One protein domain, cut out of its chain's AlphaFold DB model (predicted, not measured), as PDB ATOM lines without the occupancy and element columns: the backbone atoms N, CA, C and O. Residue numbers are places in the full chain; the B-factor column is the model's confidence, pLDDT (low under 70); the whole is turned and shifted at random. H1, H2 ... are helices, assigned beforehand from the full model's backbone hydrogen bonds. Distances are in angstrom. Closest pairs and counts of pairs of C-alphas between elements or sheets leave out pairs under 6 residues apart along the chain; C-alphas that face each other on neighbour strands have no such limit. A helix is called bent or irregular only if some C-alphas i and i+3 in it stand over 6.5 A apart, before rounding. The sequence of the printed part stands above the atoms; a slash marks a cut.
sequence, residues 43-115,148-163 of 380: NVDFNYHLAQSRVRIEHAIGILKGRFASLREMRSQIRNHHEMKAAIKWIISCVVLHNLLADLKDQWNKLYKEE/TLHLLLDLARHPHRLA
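Overview. This is residues 43 to 115 and 148 to 163 of the 380 residues of the protein "DDE Tnp4 domain-containing protein" of Puccinia coronata f. sp. avenae (UniProt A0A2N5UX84). Two long helices, H1 and H3, meet almost at a right angle, roughly as a loose, lopsided T: the last residues of H1, 64 to 67, reach H3 partway along its length, at residues 94 to 98, and residues 43 to 55 of H1 stick out free. Short H2 sits at the corner between them, while H4 and H5, placed with low confidence, form a small side piece, with H4 crossing H1 near the corner and H5 beyond it. The printed part has 89 residues with five named helices, in the order H1, H2, H3, H4, H5, and no named strand; the class is all helix. The whole is loose, with a radius of gyration of the C-alphas of 15.1 A, and spans 41 by 33 by 23 A.

Arrangement. H1, residues 43 to 67, is the hub, touching three other helices. Its residues 64 to 67 touch residues 94 to 98 of H3, residues 81 to 103; the closest C-alphas are those of Leu 64 and Val 95, 7.4 A apart, and the lines are about perpendicular at 87 degrees. H2, residues 69 to 72, touches H1 only at the corner by their link, closest at the C-alphas of Lys 65 and Leu 71, 5.2 A apart. H2 and H3 are close but not clearly touching, with the C-alphas of Leu 71 and Ile 91 at 7.6 A. H4, residues 148 to 157, only just touches H1, with 3 pairs of C-alphas within 8 A; H1 touches H4 with residues 56 to 60 alone. The closest C-alphas are those of Ala 60 and Thr 148, 7.1 A apart, and the lines are about perpendicular at 82 degrees. H3 and H4 are close but not clearly touching, with the C-alphas of Asn 99 and Leu 149 at 7.4 A, at a steep tilt of 42 degrees, opposite ways. H5, residues 159 to 163, is close to H4 but not clearly touching, with the C-alphas of Leu 155 and Arg 161 at 7.6 A, and is apart from H1, H2 and H3. Every O i to N i+4 pair is within hydrogen-bond range in H1, H3 and H4; H2 is too short for such a pair, and H5 has 0 of 1, with 1 of 2 O i to N i+3 pairs within range.

Along the chain. H1 is 36.1 A long from C-alpha 43 at (239.755, 260.392, 170.486) to C-alpha 67 at (235.453, 240.491, 200.246). H3 is 33.1 A long and begins with C-alpha 81 at (210.809, 247.166, 192.847). H4 is 14.4 A long. H2 and H5 measure 5.2 A and 8.9 A; H5 is irregular, but only just, with C-alphas 159 and 162 at 6.9 A.

Size, cuts and confidence. The two C-alphas farthest apart are those of Val 44 and His 82, 42.2 A. Residues 116 to 147 are not printed, and C-alphas 115 and 148 are 15.7 A apart across this cut, which lies in the link from H3 to H4. The links H1 to H2 and H4 to H5 are tight, and the link H2 to H3 is short. Residues 104 to 115 hold no named element. The mean pLDDT of the printed part is 78.7; residues 74 to 77, 110 to 115 and 148 to 163 are under 70.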
ATOM      1  N   ASN A  43     240.652 261.531 170.286       96.00
ATOM      2  CA  ASN A  43     239.755 260.392 170.486       96.00
ATOM      3  C   ASN A  43     240.499 259.178 171.058       96.00
ATOM      4  O   ASN A  43     239.913 258.387 171.803       96.00
ATOM      5  N   VAL A  44     241.780 259.026 170.711       96.12
ATOM      6  CA  VAL A  44     242.653 257.988 171.272       96.12
ATOM      7  C   VAL A  44     242.930 258.283 172.743       96.12
ATOM      8  O   VAL A  44     242.746 257.396 173.577       96.12
ATOM      9  N   ASP A  45     243.281 259.528 173.071       97.00
ATOM     10  CA  ASP A  45     243.511 259.976 174.450       97.00
ATOM     11  C   ASP A  45     242.250 259.829 175.319       97.00
ATOM     12  O   ASP A  45     242.271 259.247 176.410       97.00
ATOM     13  N   PHE A  46     241.093 260.225 174.779       96.38
ATOM     14  CA  PHE A  46     239.803 259.992 175.424       96.38
ATOM     15  C   PHE A  46     239.561 258.502 175.717       96.38
ATOM     16  O   PHE A  46     239.206 258.132 176.841       96.38
ATOM     17  N   ASN A  47     239.765 257.630 174.726       96.81
ATOM     18  CA  ASN A  47     239.581 256.189 174.893       96.81
ATOM     19  C   ASN A  47     240.562 255.592 175.911       96.81
ATOM     20  O   ASN A  47     240.172 254.703 176.670       96.81
ATOM     21  N   TYR A  48     241.803 256.080 175.954       95.81
ATOM     22  CA  TYR A  48     242.797 255.671 176.943       95.81
ATOM     23  C   TYR A  48     242.305 255.965 178.366       95.81
ATOM     24  O   TYR A  48     242.256 255.066 179.211       95.81
ATOM     25  N   HIS A  49     241.833 257.185 178.628       95.81
ATOM     26  CA  HIS A  49     241.286 257.555 179.934       95.81
ATOM     27  C   HIS A  49     239.992 256.812 180.289       95.81
ATOM     28  O   HIS A  49     239.782 256.437 181.452       95.81
ATOM     29  N   LEU A  50     239.136 256.550 179.300       94.38
ATOM     30  CA  LEU A  50     237.933 255.742 179.482       94.38
ATOM     31  C   LEU A  50     238.285 254.297 179.871       94.38
ATOM     32  O   LEU A  50     237.706 253.756 180.818       94.38
ATOM     33  N   ALA A  51     239.268 253.691 179.201       92.69
ATOM     34  CA  ALA A  51     239.758 252.351 179.507       92.69
ATOM     35  C   ALA A  51     240.389 252.281 180.907       92.69
ATOM     36  O   ALA A  51     240.024 251.412 181.699       92.69
ATOM     37  N   GLN A  52     241.250 253.239 181.259       91.25
ATOM     38  CA  GLN A  52     241.841 253.353 182.599       91.25
ATOM     39  C   GLN A  52     240.771 253.443 183.696       91.25
ATOM     40  O   GLN A  52     240.832 252.748 184.715       91.25
ATOM     41  N   SER A  53     239.739 254.262 183.477       91.25
ATOM     42  CA  SER A  53     238.613 254.385 184.408       91.25
ATOM     43  C   SER A  53     237.866 253.060 184.572       91.25
ATOM     44  O   SER A  53     237.524 252.672 185.691       91.25
ATOM     45  N   ARG A  54     237.651 252.330 183.471       92.50
ATOM     46  CA  ARG A  54     236.991 251.022 183.481       92.50
ATOM     47  C   ARG A  54     237.791 249.982 184.264       92.50
ATOM     48  O   ARG A  54     237.200 249.317 185.111       92.50
ATOM     49  N   VAL A  55     239.105 249.895 184.052       90.31
ATOM     50  CA  VAL A  55     239.989 248.981 184.799       90.31
ATOM     51  C   VAL A  55     239.857 249.216 186.304       90.31
ATOM     52  O   VAL A  55     239.628 248.277 187.062       90.31
ATOM     53  N   ARG A  56     239.888 250.480 186.746       88.88
ATOM     54  CA  ARG A  56     239.729 250.834 188.168       88.88
ATOM     55  C   ARG A  56     238.361 250.437 188.727       88.88
ATOM     56  O   ARG A  56     238.279 249.933 189.848       88.88
ATOM     57  N   ILE A  57     237.287 250.652 187.964       89.38
ATOM     58  CA  ILE A  57     235.922 250.267 188.363       89.38
ATOM     59  C   ILE A  57     235.806 248.744 188.476       89.38
ATOM     60  O   ILE A  57     235.298 248.239 189.479       89.38
ATOM     61  N   GLU A  58     236.280 248.008 187.472       91.06
ATOM     62  CA  GLU A  58     236.245 246.545 187.449       91.06
ATOM     63  C   GLU A  58     237.071 245.954 188.593       91.06
ATOM     64  O   GLU A  58     236.578 245.076 189.307       91.06
ATOM     65  N   HIS A  59     238.266 246.496 188.844       87.62
ATOM     66  CA  HIS A  59     239.101 246.081 189.963       87.62
ATOM     67  C   HIS A  59     238.399 246.337 191.306       87.62
ATOM     68  O   HIS A  59     238.269 245.424 192.125       87.62
ATOM     69  N   ALA A  60     237.838 247.528 191.525       88.75
ATOM     70  CA  ALA A  60     237.126 247.829 192.765       88.75
ATOM     71  C   ALA A  60     235.904 246.914 192.992       88.75
ATOM     72  O   ALA A  60     235.676 246.442 194.110       88.75
ATOM     73  N   ILE A  61     235.143 246.604 191.935       89.31
ATOM     74  CA  ILE A  61     234.049 245.622 191.991       89.31
ATOM     75  C   ILE A  61     234.597 244.226 192.321       89.31
ATOM     76  O   ILE A  61     234.001 243.511 193.132       89.31
ATOM     77  N   GLY A  62     235.730 243.845 191.729       89.50
ATOM     78  CA  GLY A  62     236.441 242.598 192.004       89.50
ATOM     79  C   GLY A  62     236.828 242.458 193.474       89.50
ATOM     80  O   GLY A  62     236.482 241.453 194.095       89.50
ATOM     81  N   ILE A  63     237.437 243.489 194.065       89.62
ATOM     82  CA  ILE A  63     237.784 243.534 195.494       89.62
ATOM     83  C   ILE A  63     236.524 243.401 196.353       89.62
ATOM     84  O   ILE A  63     236.498 242.611 197.299       89.62
ATOM     85  N   LEU A  64     235.467 244.154 196.034       91.06
ATOM     86  CA  LEU A  64     234.239 244.168 196.828       91.06
ATOM     87  C   LEU A  64     233.532 242.803 196.811       91.06
ATOM     88  O   LEU A  64     233.167 242.282 197.867       91.06
ATOM     89  N   LYS A  65     233.395 242.190 195.629       89.69
ATOM     90  CA  LYS A  65     232.880 240.819 195.474       89.69
ATOM     91  C   LYS A  65     233.829 239.791 196.078       89.69
ATOM     92  O   LYS A  65     233.389 238.750 196.550       89.69
ATOM     93  N   GLY A  66     235.132 240.054 196.054       89.56
ATOM     94  CA  GLY A  66     236.138 239.238 196.717       89.56
ATOM     95  C   GLY A  66     235.881 239.140 198.212       89.56
ATOM     96  O   GLY A  66     235.871 238.048 198.773       89.56
ATOM     97  N   ARG A  67     235.621 240.301 198.810       91.56
ATOM     98  CA  ARG A  67     235.453 240.491 200.246       91.56
ATOM     99  C   ARG A  67     234.153 239.933 200.779       91.56
ATOM    100  O   ARG A  67     234.130 239.275 201.813       91.56
ATOM    101  N   PHE A  68     233.064 240.210 200.074       92.00
ATOM    102  CA  PHE A  68     231.732 239.820 200.499       92.00
ATOM    103  C   PHE A  68     231.201 238.750 199.560       92.00
ATOM    104  O   PHE A  68     230.645 239.047 198.503       92.00
ATOM    105  N   ALA A  69     231.336 237.488 199.978       88.62
ATOM    106  CA  ALA A  69     230.829 236.336 199.231       88.62
ATOM    107  C   ALA A  69     229.332 236.465 198.885       88.62
ATOM    108  O   ALA A  69     228.905 235.996 197.831       88.62
ATOM    109  N   SER A  70     228.559 237.189 199.705       89.00
ATOM    110  CA  SER A  70     227.153 237.520 199.440       89.00
ATOM    111  C   SER A  70     226.920 238.265 198.117       89.00
ATOM    112  O   SER A  70     225.832 238.170 197.558       89.00
ATOM    113  N   LEU A  71     227.923 238.975 197.586       88.81
ATOM    114  CA  LEU A  71     227.857 239.660 196.290       88.81
ATOM    115  C   LEU A  71     228.285 238.774 195.109       88.81
ATOM    116  O   LEU A  71     227.986 239.109 193.961       88.81
ATOM    117  N   ARG A  72     228.994 237.661 195.349       79.50
ATOM    118  CA  ARG A  72     229.427 236.735 194.282       79.50
ATOM    119  C   ARG A  72     228.259 235.931 193.729       79.50
ATOM    120  O   ARG A  72     228.187 235.708 192.527       79.50
ATOM    121  N   GLU A  73     227.341 235.547 194.608       72.12
ATOM    122  CA  GLU A  73     226.194 234.702 194.286       72.12
ATOM    123  C   GLU A  73     224.865 235.399 194.552       72.12
ATOM    124  O   GLU A  73     223.877 234.758 194.913       72.12
ATOM    125  N   MET A  74     224.818 236.717 194.359       69.62
ATOM    126  CA  MET A  74     223.569 237.470 194.379       69.62
ATOM    127  C   MET A  74     222.725 237.078 193.151       69.62
ATOM    128  O   MET A  74     222.583 237.823 192.190       69.62
ATOM    129  N   ARG A  75     222.181 235.857 193.187       64.38
ATOM    130  CA  ARG A  75     221.227 235.268 192.242       64.38
ATOM    131  C   ARG A  75     219.799 235.702 192.566       64.38
ATOM    132  O   ARG A  75     218.850 235.068 192.114       64.38
ATOM    133  N   SER A  76     219.631 236.741 193.389       63.22
ATOM    134  CA  SER A  76     218.330 237.319 193.692       63.22
ATOM    135  C   SER A  76     217.716 237.780 192.379       63.22
ATOM    136  O   SER A  76     218.103 238.805 191.824       63.22
ATOM    137  N   GLN A  77     216.798 236.979 191.847       68.94
ATOM    138  CA  GLN A  77     216.019 237.348 190.684       68.94
ATOM    139  C   GLN A  77     215.215 238.577 191.095       68.94
ATOM    140  O   GLN A  77     214.312 238.460 191.914       68.94
ATOM    141  N   ILE A  78     215.592 239.752 190.593       84.56
ATOM    142  CA  ILE A  78     214.922 241.004 190.935       84.56
ATOM    143  C   ILE A  78     213.604 241.037 190.165       84.56
ATOM    144  O   ILE A  78     213.555 241.422 188.999       84.56
ATOM    145  N   ARG A  79     212.536 240.567 190.805       87.62
ATOM    146  CA  ARG A  79     211.202 240.431 190.208       87.62
ATOM    147  C   ARG A  79     210.369 241.684 190.397       87.62
ATOM    148  O   ARG A  79     209.455 241.946 189.622       87.62
ATOM    149  N   ASN A  80     210.661 242.454 191.438       89.19
ATOM    150  CA  ASN A  80     209.885 243.630 191.790       89.19
ATOM    151  C   ASN A  80     210.763 244.772 192.317       89.19
ATOM    152  O   ASN A  80     211.943 244.633 192.641       89.19
ATOM    153  N   HIS A  81     210.145 245.946 192.407       88.44
ATOM    154  CA  HIS A  81     210.809 247.166 192.847       88.44
ATOM    155  C   HIS A  81     211.273 247.109 194.313       88.44
ATOM    156  O   HIS A  81     212.232 247.788 194.683       88.44
ATOM    157  N   HIS A  82     210.620 246.305 195.157       90.75
ATOM    158  CA  HIS A  82     211.027 246.129 196.549       90.75
ATOM    159  C   HIS A  82     212.344 245.344 196.646       90.75
ATOM    160  O   HIS A  82     213.275 245.793 197.311       90.75
ATOM    161  N   GLU A  83     212.458 244.233 195.919       89.81
ATOM    162  CA  GLU A  83     213.690 243.446 195.798       89.81
ATOM    163  C   GLU A  83     214.829 244.266 195.192       89.81
ATOM    164  O   GLU A  83     215.946 244.215 195.699       89.81
ATOM    165  N   MET A  84     214.543 245.103 194.186       90.44
ATOM    166  CA  MET A  84     215.531 246.034 193.626       90.44
ATOM    167  C   MET A  84     216.084 246.966 194.711       90.44
ATOM    168  O   MET A  84     217.295 247.096 194.878       90.44
ATOM    169  N   LYS A  85     215.202 247.594 195.500       91.44
ATOM    170  CA  LYS A  85     215.617 248.464 196.610       91.44
ATOM    171  C   LYS A  85     216.402 247.704 197.674       91.44
ATOM    172  O   LYS A  85     217.346 248.264 198.227       91.44
ATOM    173  N   ALA A  86     216.014 246.469 197.982       90.88
ATOM    174  CA  ALA A  86     216.722 245.630 198.941       90.88
ATOM    175  C   ALA A  86     218.136 245.289 198.447       90.88
ATOM    176  O   ALA A  86     219.088 245.468 199.202       90.88
ATOM    177  N   ALA A  87     218.291 244.911 197.175       91.12
ATOM    178  CA  ALA A  87     219.589 244.656 196.552       91.12
ATOM    179  C   ALA A  87     220.480 245.908 196.556       91.12
ATOM    180  O   ALA A  87     221.638 245.839 196.959       91.12
ATOM    181  N   ILE A  88     219.932 247.077 196.203       91.56
ATOM    182  CA  ILE A  88     220.665 248.352 196.261       91.56
ATOM    183  C   ILE A  88     221.143 248.639 197.691       91.56
ATOM    184  O   ILE A  88     222.318 248.938 197.898       91.56
ATOM    185  N   LYS A  89     220.259 248.515 198.690       93.62
ATOM    186  CA  LYS A  89     220.629 248.701 200.103       93.62
ATOM    187  C   LYS A  89     221.715 247.719 200.533       93.62
ATOM    188  O   LYS A  89     222.643 248.128 201.218       93.62
ATOM    189  N   TRP A  90     221.620 246.459 200.117       93.75
ATOM    190  CA  TRP A  90     222.616 245.432 200.416       93.75
ATOM    191  C   TRP A  90     223.996 245.794 199.862       93.75
ATOM    192  O   TRP A  90     224.973 245.806 200.608       93.75
ATOM    193  N   ILE A  91     224.066 246.172 198.581       93.38
ATOM    194  CA  ILE A  91     225.309 246.610 197.931       93.38
ATOM    195  C   ILE A  91     225.898 247.820 198.668       93.38
ATOM    196  O   ILE A  91     227.087 247.821 198.984       93.38
ATOM    197  N   ILE A  92     225.077 248.823 199.002       95.44
ATOM    198  CA  ILE A  92     225.522 250.012 199.747       95.44
ATOM    199  C   ILE A  92     226.071 249.624 201.125       95.44
ATOM    200  O   ILE A  92     227.133 250.108 201.508       95.44
ATOM    201  N   SER A  93     225.401 248.728 201.854       95.88
ATOM    202  CA  SER A  93     225.884 248.232 203.147       95.88
ATOM    203  C   SER A  93     227.251 247.558 203.025       95.88
ATOM    204  O   SER A  93     228.126 247.817 203.848       95.88
ATOM    205  N   CYS A  94     227.474 246.747 201.984       94.75
ATOM    206  CA  CYS A  94     228.784 246.153 201.714       94.75
ATOM    207  C   CYS A  94     229.858 247.216 201.440       94.75
ATOM    208  O   CYS A  94     230.965 247.096 201.953       94.75
ATOM    209  N   VAL A  95     229.545 248.269 200.677       94.88
ATOM    210  CA  VAL A  95     230.487 249.375 200.420       94.88
ATOM    211  C   VAL A  95     230.828 250.123 201.711       94.88
ATOM    212  O   VAL A  95     232.000 250.346 202.001       94.88
ATOM    213  N   VAL A  96     229.824 250.471 202.522       96.06
ATOM    214  CA  VAL A  96     230.033 251.150 203.812       96.06
ATOM    215  C   VAL A  96     230.890 250.293 204.741       96.06
ATOM    216  O   VAL A  96     231.843 250.793 205.335       96.06
ATOM    217  N   LEU A  97     230.589 248.996 204.833       95.88
ATOM    218  CA  LEU A  97     231.348 248.066 205.660       95.88
ATOM    219  C   LEU A  97     232.781 247.884 205.147       95.88
ATOM    220  O   LEU A  97     233.701 247.826 205.957       95.88
ATOM    221  N   HIS A  98     232.990 247.833 203.826       93.31
ATOM    222  CA  HIS A  98     234.335 247.814 203.253       93.31
ATOM    223  C   HIS A  98     235.141 249.009 203.757       93.31
ATOM    224  O   HIS A  98     236.249 248.823 204.254       93.31
ATOM    225  N   ASN A  99     234.590 250.216 203.616       91.81
ATOM    226  CA  ASN A  99     235.288 251.450 203.963       91.81
ATOM    227  C   ASN A  99     235.624 251.487 205.454       91.81
ATOM    228  O   ASN A  99     236.771 251.728 205.807       91.81
ATOM    229  N   LEU A 100     234.661 251.133 206.312       95.25
ATOM    230  CA  LEU A 100     234.887 251.047 207.753       95.25
ATOM    231  C   LEU A 100     236.045 250.098 208.093       95.25
ATOM    232  O   LEU A 100     236.924 250.437 208.877       95.25
ATOM    233  N   LEU A 101     236.064 248.904 207.503       92.88
ATOM    234  CA  LEU A 101     237.116 247.927 207.778       92.88
ATOM    235  C   LEU A 101     238.477 248.346 207.190       92.88
ATOM    236  O   LEU A 101     239.512 248.096 207.807       92.88
ATOM    237  N   ALA A 102     238.483 249.018 206.035       88.81
ATOM    238  CA  ALA A 102     239.692 249.593 205.452       88.81
ATOM    239  C   ALA A 102     240.270 250.719 206.330       88.81
ATOM    240  O   ALA A 102     241.490 250.807 206.496       88.81
ATOM    241  N   ASP A 103     239.414 251.537 206.947       91.06
ATOM    242  CA  ASP A 103     239.816 252.565 207.914       91.06
ATOM    243  C   ASP A 103     240.416 251.945 209.178       91.06
ATOM    244  O   ASP A 103     241.444 252.416 209.666       91.06
ATOM    245  N   LEU A 104     239.861 250.812 209.622       94.06
ATOM    246  CA  LEU A 104     240.412 249.967 210.688       94.06
ATOM    247  C   LEU A 104     241.691 249.205 210.277       94.06
ATOM    248  O   LEU A 104     242.203 248.399 211.051       94.06
ATOM    249  N   LYS A 105     242.232 249.481 209.082       89.31
ATOM    250  CA  LYS A 105     243.493 248.936 208.551       89.31
ATOM    251  C   LYS A 105     243.521 247.413 208.507       89.31
ATOM    252  O   LYS A 105     244.566 246.788 208.723       89.31
ATOM    253  N   ASP A 106     242.387 246.803 208.189       89.00
ATOM    254  CA  ASP A 106     242.357 245.375 207.937       89.00
ATOM    255  C   ASP A 106     243.192 245.012 206.691       89.00
ATOM    256  O   ASP A 106     243.531 245.845 205.848       89.00
ATOM    257  N   GLN A 107     243.610 243.752 206.593       82.62
ATOM    258  CA  GLN A 107     244.617 243.354 205.602       82.62
ATOM    259  C   GLN A 107     244.016 243.020 204.226       82.62
ATOM    260  O   GLN A 107     244.748 242.590 203.335       82.62
ATOM    261  N   TRP A 108     242.711 243.239 204.026       81.75
ATOM    262  CA  TRP A 108     242.002 242.816 202.817       81.75
ATOM    263  C   TRP A 108     242.608 243.390 201.531       81.75
ATOM    264  O   TRP A 108     242.866 242.657 200.580       81.75
ATOM    265  N   ASN A 109     242.926 244.685 201.521       71.12
ATOM    266  CA  ASN A 109     243.491 245.346 200.340       71.12
ATOM    267  C   ASN A 109     244.933 244.902 200.033       71.12
ATOM    268  O   ASN A 109     245.407 245.097 198.920       71.12
ATOM    269  N   LYS A 110     245.643 244.288 200.993       69.56
ATOM    270  CA  LYS A 110     247.008 243.782 200.769       69.56
ATOM    271  C   LYS A 110     247.025 242.427 200.062       69.56
ATOM    272  O   LYS A 110     248.003 242.128 199.390       69.56
ATOM    273  N   LEU A 111     245.958 241.639 200.204       64.88
ATOM    274  CA  LEU A 111     245.786 240.343 199.534       64.88
ATOM    275  C   LEU A 111     245.484 240.485 198.033       64.88
ATOM    276  O   LEU A 111     245.617 239.516 197.297       64.88
ATOM    277  N   TYR A 112     245.087 241.682 197.600       63.31
ATOM    278  CA  TYR A 112     244.706 242.026 196.227       63.31
ATOM    279  C   TYR A 112     245.641 243.082 195.609       63.31
ATOM    280  O   TYR A 112     245.218 243.854 194.755       63.31
ATOM    281  N   LYS A 113     246.902 243.166 196.056       54.47
ATOM    282  CA  LYS A 113     247.867 244.080 195.429       54.47
ATOM    283  C   LYS A 113     248.012 243.752 193.938       54.47
ATOM    284  O   LYS A 113     248.259 242.602 193.590       54.47
ATOM    285  N   GLU A 114     247.836 244.790 193.122       57.69
ATOM    286  CA  GLU A 114     248.011 244.815 191.669       57.69
ATOM    287  C   GLU A 114     249.383 244.267 191.265       57.69
ATOM    288  O   GLU A 114     250.418 244.735 191.739       57.69
ATOM    289  N   GLU A 115     249.373 243.299 190.354       47.28
ATOM    290  CA  GLU A 115     250.382 243.239 189.306       47.28
ATOM    291  C   GLU A 115     250.065 244.437 188.399       47.28
ATOM    292  O   GLU A 115     248.951 244.533 187.873       47.28
ATOM    293  N   THR A 148     241.300 254.087 195.886       45.69
ATOM    294  CA  THR A 148     240.297 253.886 194.817       45.69
ATOM    295  C   THR A 148     238.840 253.919 195.302       45.69
ATOM    296  O   THR A 148     237.914 254.169 194.532       45.69
ATOM    297  N   LEU A 149     238.614 253.727 196.603       47.78
ATOM    298  CA  LEU A 149     237.289 253.727 197.213       47.78
ATOM    299  C   LEU A 149     236.777 255.099 197.640       47.78
ATOM    300  O   LEU A 149     235.561 255.290 197.691       47.78
ATOM    301  N   HIS A 150     237.663 256.075 197.854       47.00
ATOM    302  CA  HIS A 150     237.238 257.467 197.975       47.00
ATOM    303  C   HIS A 150     236.640 257.961 196.660       47.00
ATOM    304  O   HIS A 150     235.617 258.629 196.700       47.00
ATOM    305  N   LEU A 151     237.190 257.549 195.510       48.19
ATOM    306  CA  LEU A 151     236.633 257.883 194.196       48.19
ATOM    307  C   LEU A 151     235.239 257.282 193.999       48.19
ATOM    308  O   LEU A 151     234.343 257.963 193.524       48.19
ATOM    309  N   LEU A 152     235.025 256.027 194.402       46.91
ATOM    310  CA  LEU A 152     233.709 255.379 194.353       46.91
ATOM    311  C   LEU A 152     232.691 256.040 195.283       46.91
ATOM    312  O   LEU A 152     231.517 256.140 194.931       46.91
ATOM    313  N   LEU A 153     233.128 256.516 196.451       48.00
ATOM    314  CA  LEU A 153     232.271 257.254 197.370       48.00
ATOM    315  C   LEU A 153     232.006 258.688 196.886       48.00
ATOM    316  O   LEU A 153     230.883 259.155 197.049       48.00
ATOM    317  N   ASP A 154     232.970 259.359 196.255       38.56
ATOM    318  CA  ASP A 154     232.787 260.666 195.604       38.56
ATOM    319  C   ASP A 154     231.903 260.554 194.357       38.56
ATOM    320  O   ASP A 154     231.039 261.398 194.149       38.56
ATOM    321  N   LEU A 155     232.017 259.475 193.582       42.03
ATOM    322  CA  LEU A 155     231.109 259.146 192.478       42.03
ATOM    323  C   LEU A 155     229.695 258.834 192.987       42.03
ATOM    324  O   LEU A 155     228.711 259.261 192.388       42.03
ATOM    325  N   ALA A 156     229.579 258.130 194.118       40.62
ATOM    326  CA  ALA A 156     228.295 257.813 194.741       40.62
ATOM    327  C   ALA A 156     227.656 259.015 195.460       40.62
ATOM    328  O   ALA A 156     226.431 259.085 195.564       40.62
ATOM    329  N   ARG A 157     228.461 259.953 195.976       35.88
ATOM    330  CA  ARG A 157     227.981 261.164 196.654       35.88
ATOM    331  C   ARG A 157     227.734 262.304 195.672       35.88
ATOM    332  O   ARG A 157     226.772 263.041 195.879       35.88
ATOM    333  N   HIS A 158     228.596 262.509 194.677       37.59
ATOM    334  CA  HIS A 158     228.659 263.695 193.808       37.59
ATOM    335  C   HIS A 158     228.940 263.291 192.337       37.59
ATOM    336  O   HIS A 158     230.012 263.588 191.805       37.59
ATOM    337  N   PRO A 159     227.972 262.676 191.628       41.34
ATOM    338  CA  PRO A 159     228.156 262.208 190.244       41.34
ATOM    339  C   PRO A 159     228.507 263.328 189.244       41.34
ATOM    340  O   PRO A 159     229.055 263.067 188.179       41.34
ATOM    341  N   HIS A 160     228.251 264.589 189.599       38.38
ATOM    342  CA  HIS A 160     228.505 265.770 188.766       38.38
ATOM    343  C   HIS A 160     229.959 266.276 188.817       38.38
ATOM    344  O   HIS A 160     230.309 267.220 188.113       38.38
ATOM    345  N   ARG A 161     230.819 265.698 189.669       36.34
ATOM    346  CA  ARG A 161     232.176 266.221 189.912       36.34
ATOM    347  C   ARG A 161     233.242 265.728 188.928       36.34
ATOM    348  O   ARG A 161     234.317 266.314 188.893       36.34
ATOM    349  N   LEU A 162     232.924 264.752 188.073       35.44
ATOM    350  CA  LEU A 162     233.758 264.407 186.911       35.44
ATOM    351  C   LEU A 162     233.804 265.529 185.852       35.44
ATOM    352  O   LEU A 162     234.663 265.503 184.980       35.44
ATOM    353  N   ALA A 163     232.924 266.534 185.940       35.88
ATOM    354  CA  ALA A 163     232.855 267.646 184.991       35.88
ATOM    355  C   ALA A 163     233.741 268.859 185.350       35.88
ATOM    356  O   ALA A 163     233.644 269.900 184.704       35.88
TER     357      ALA A 163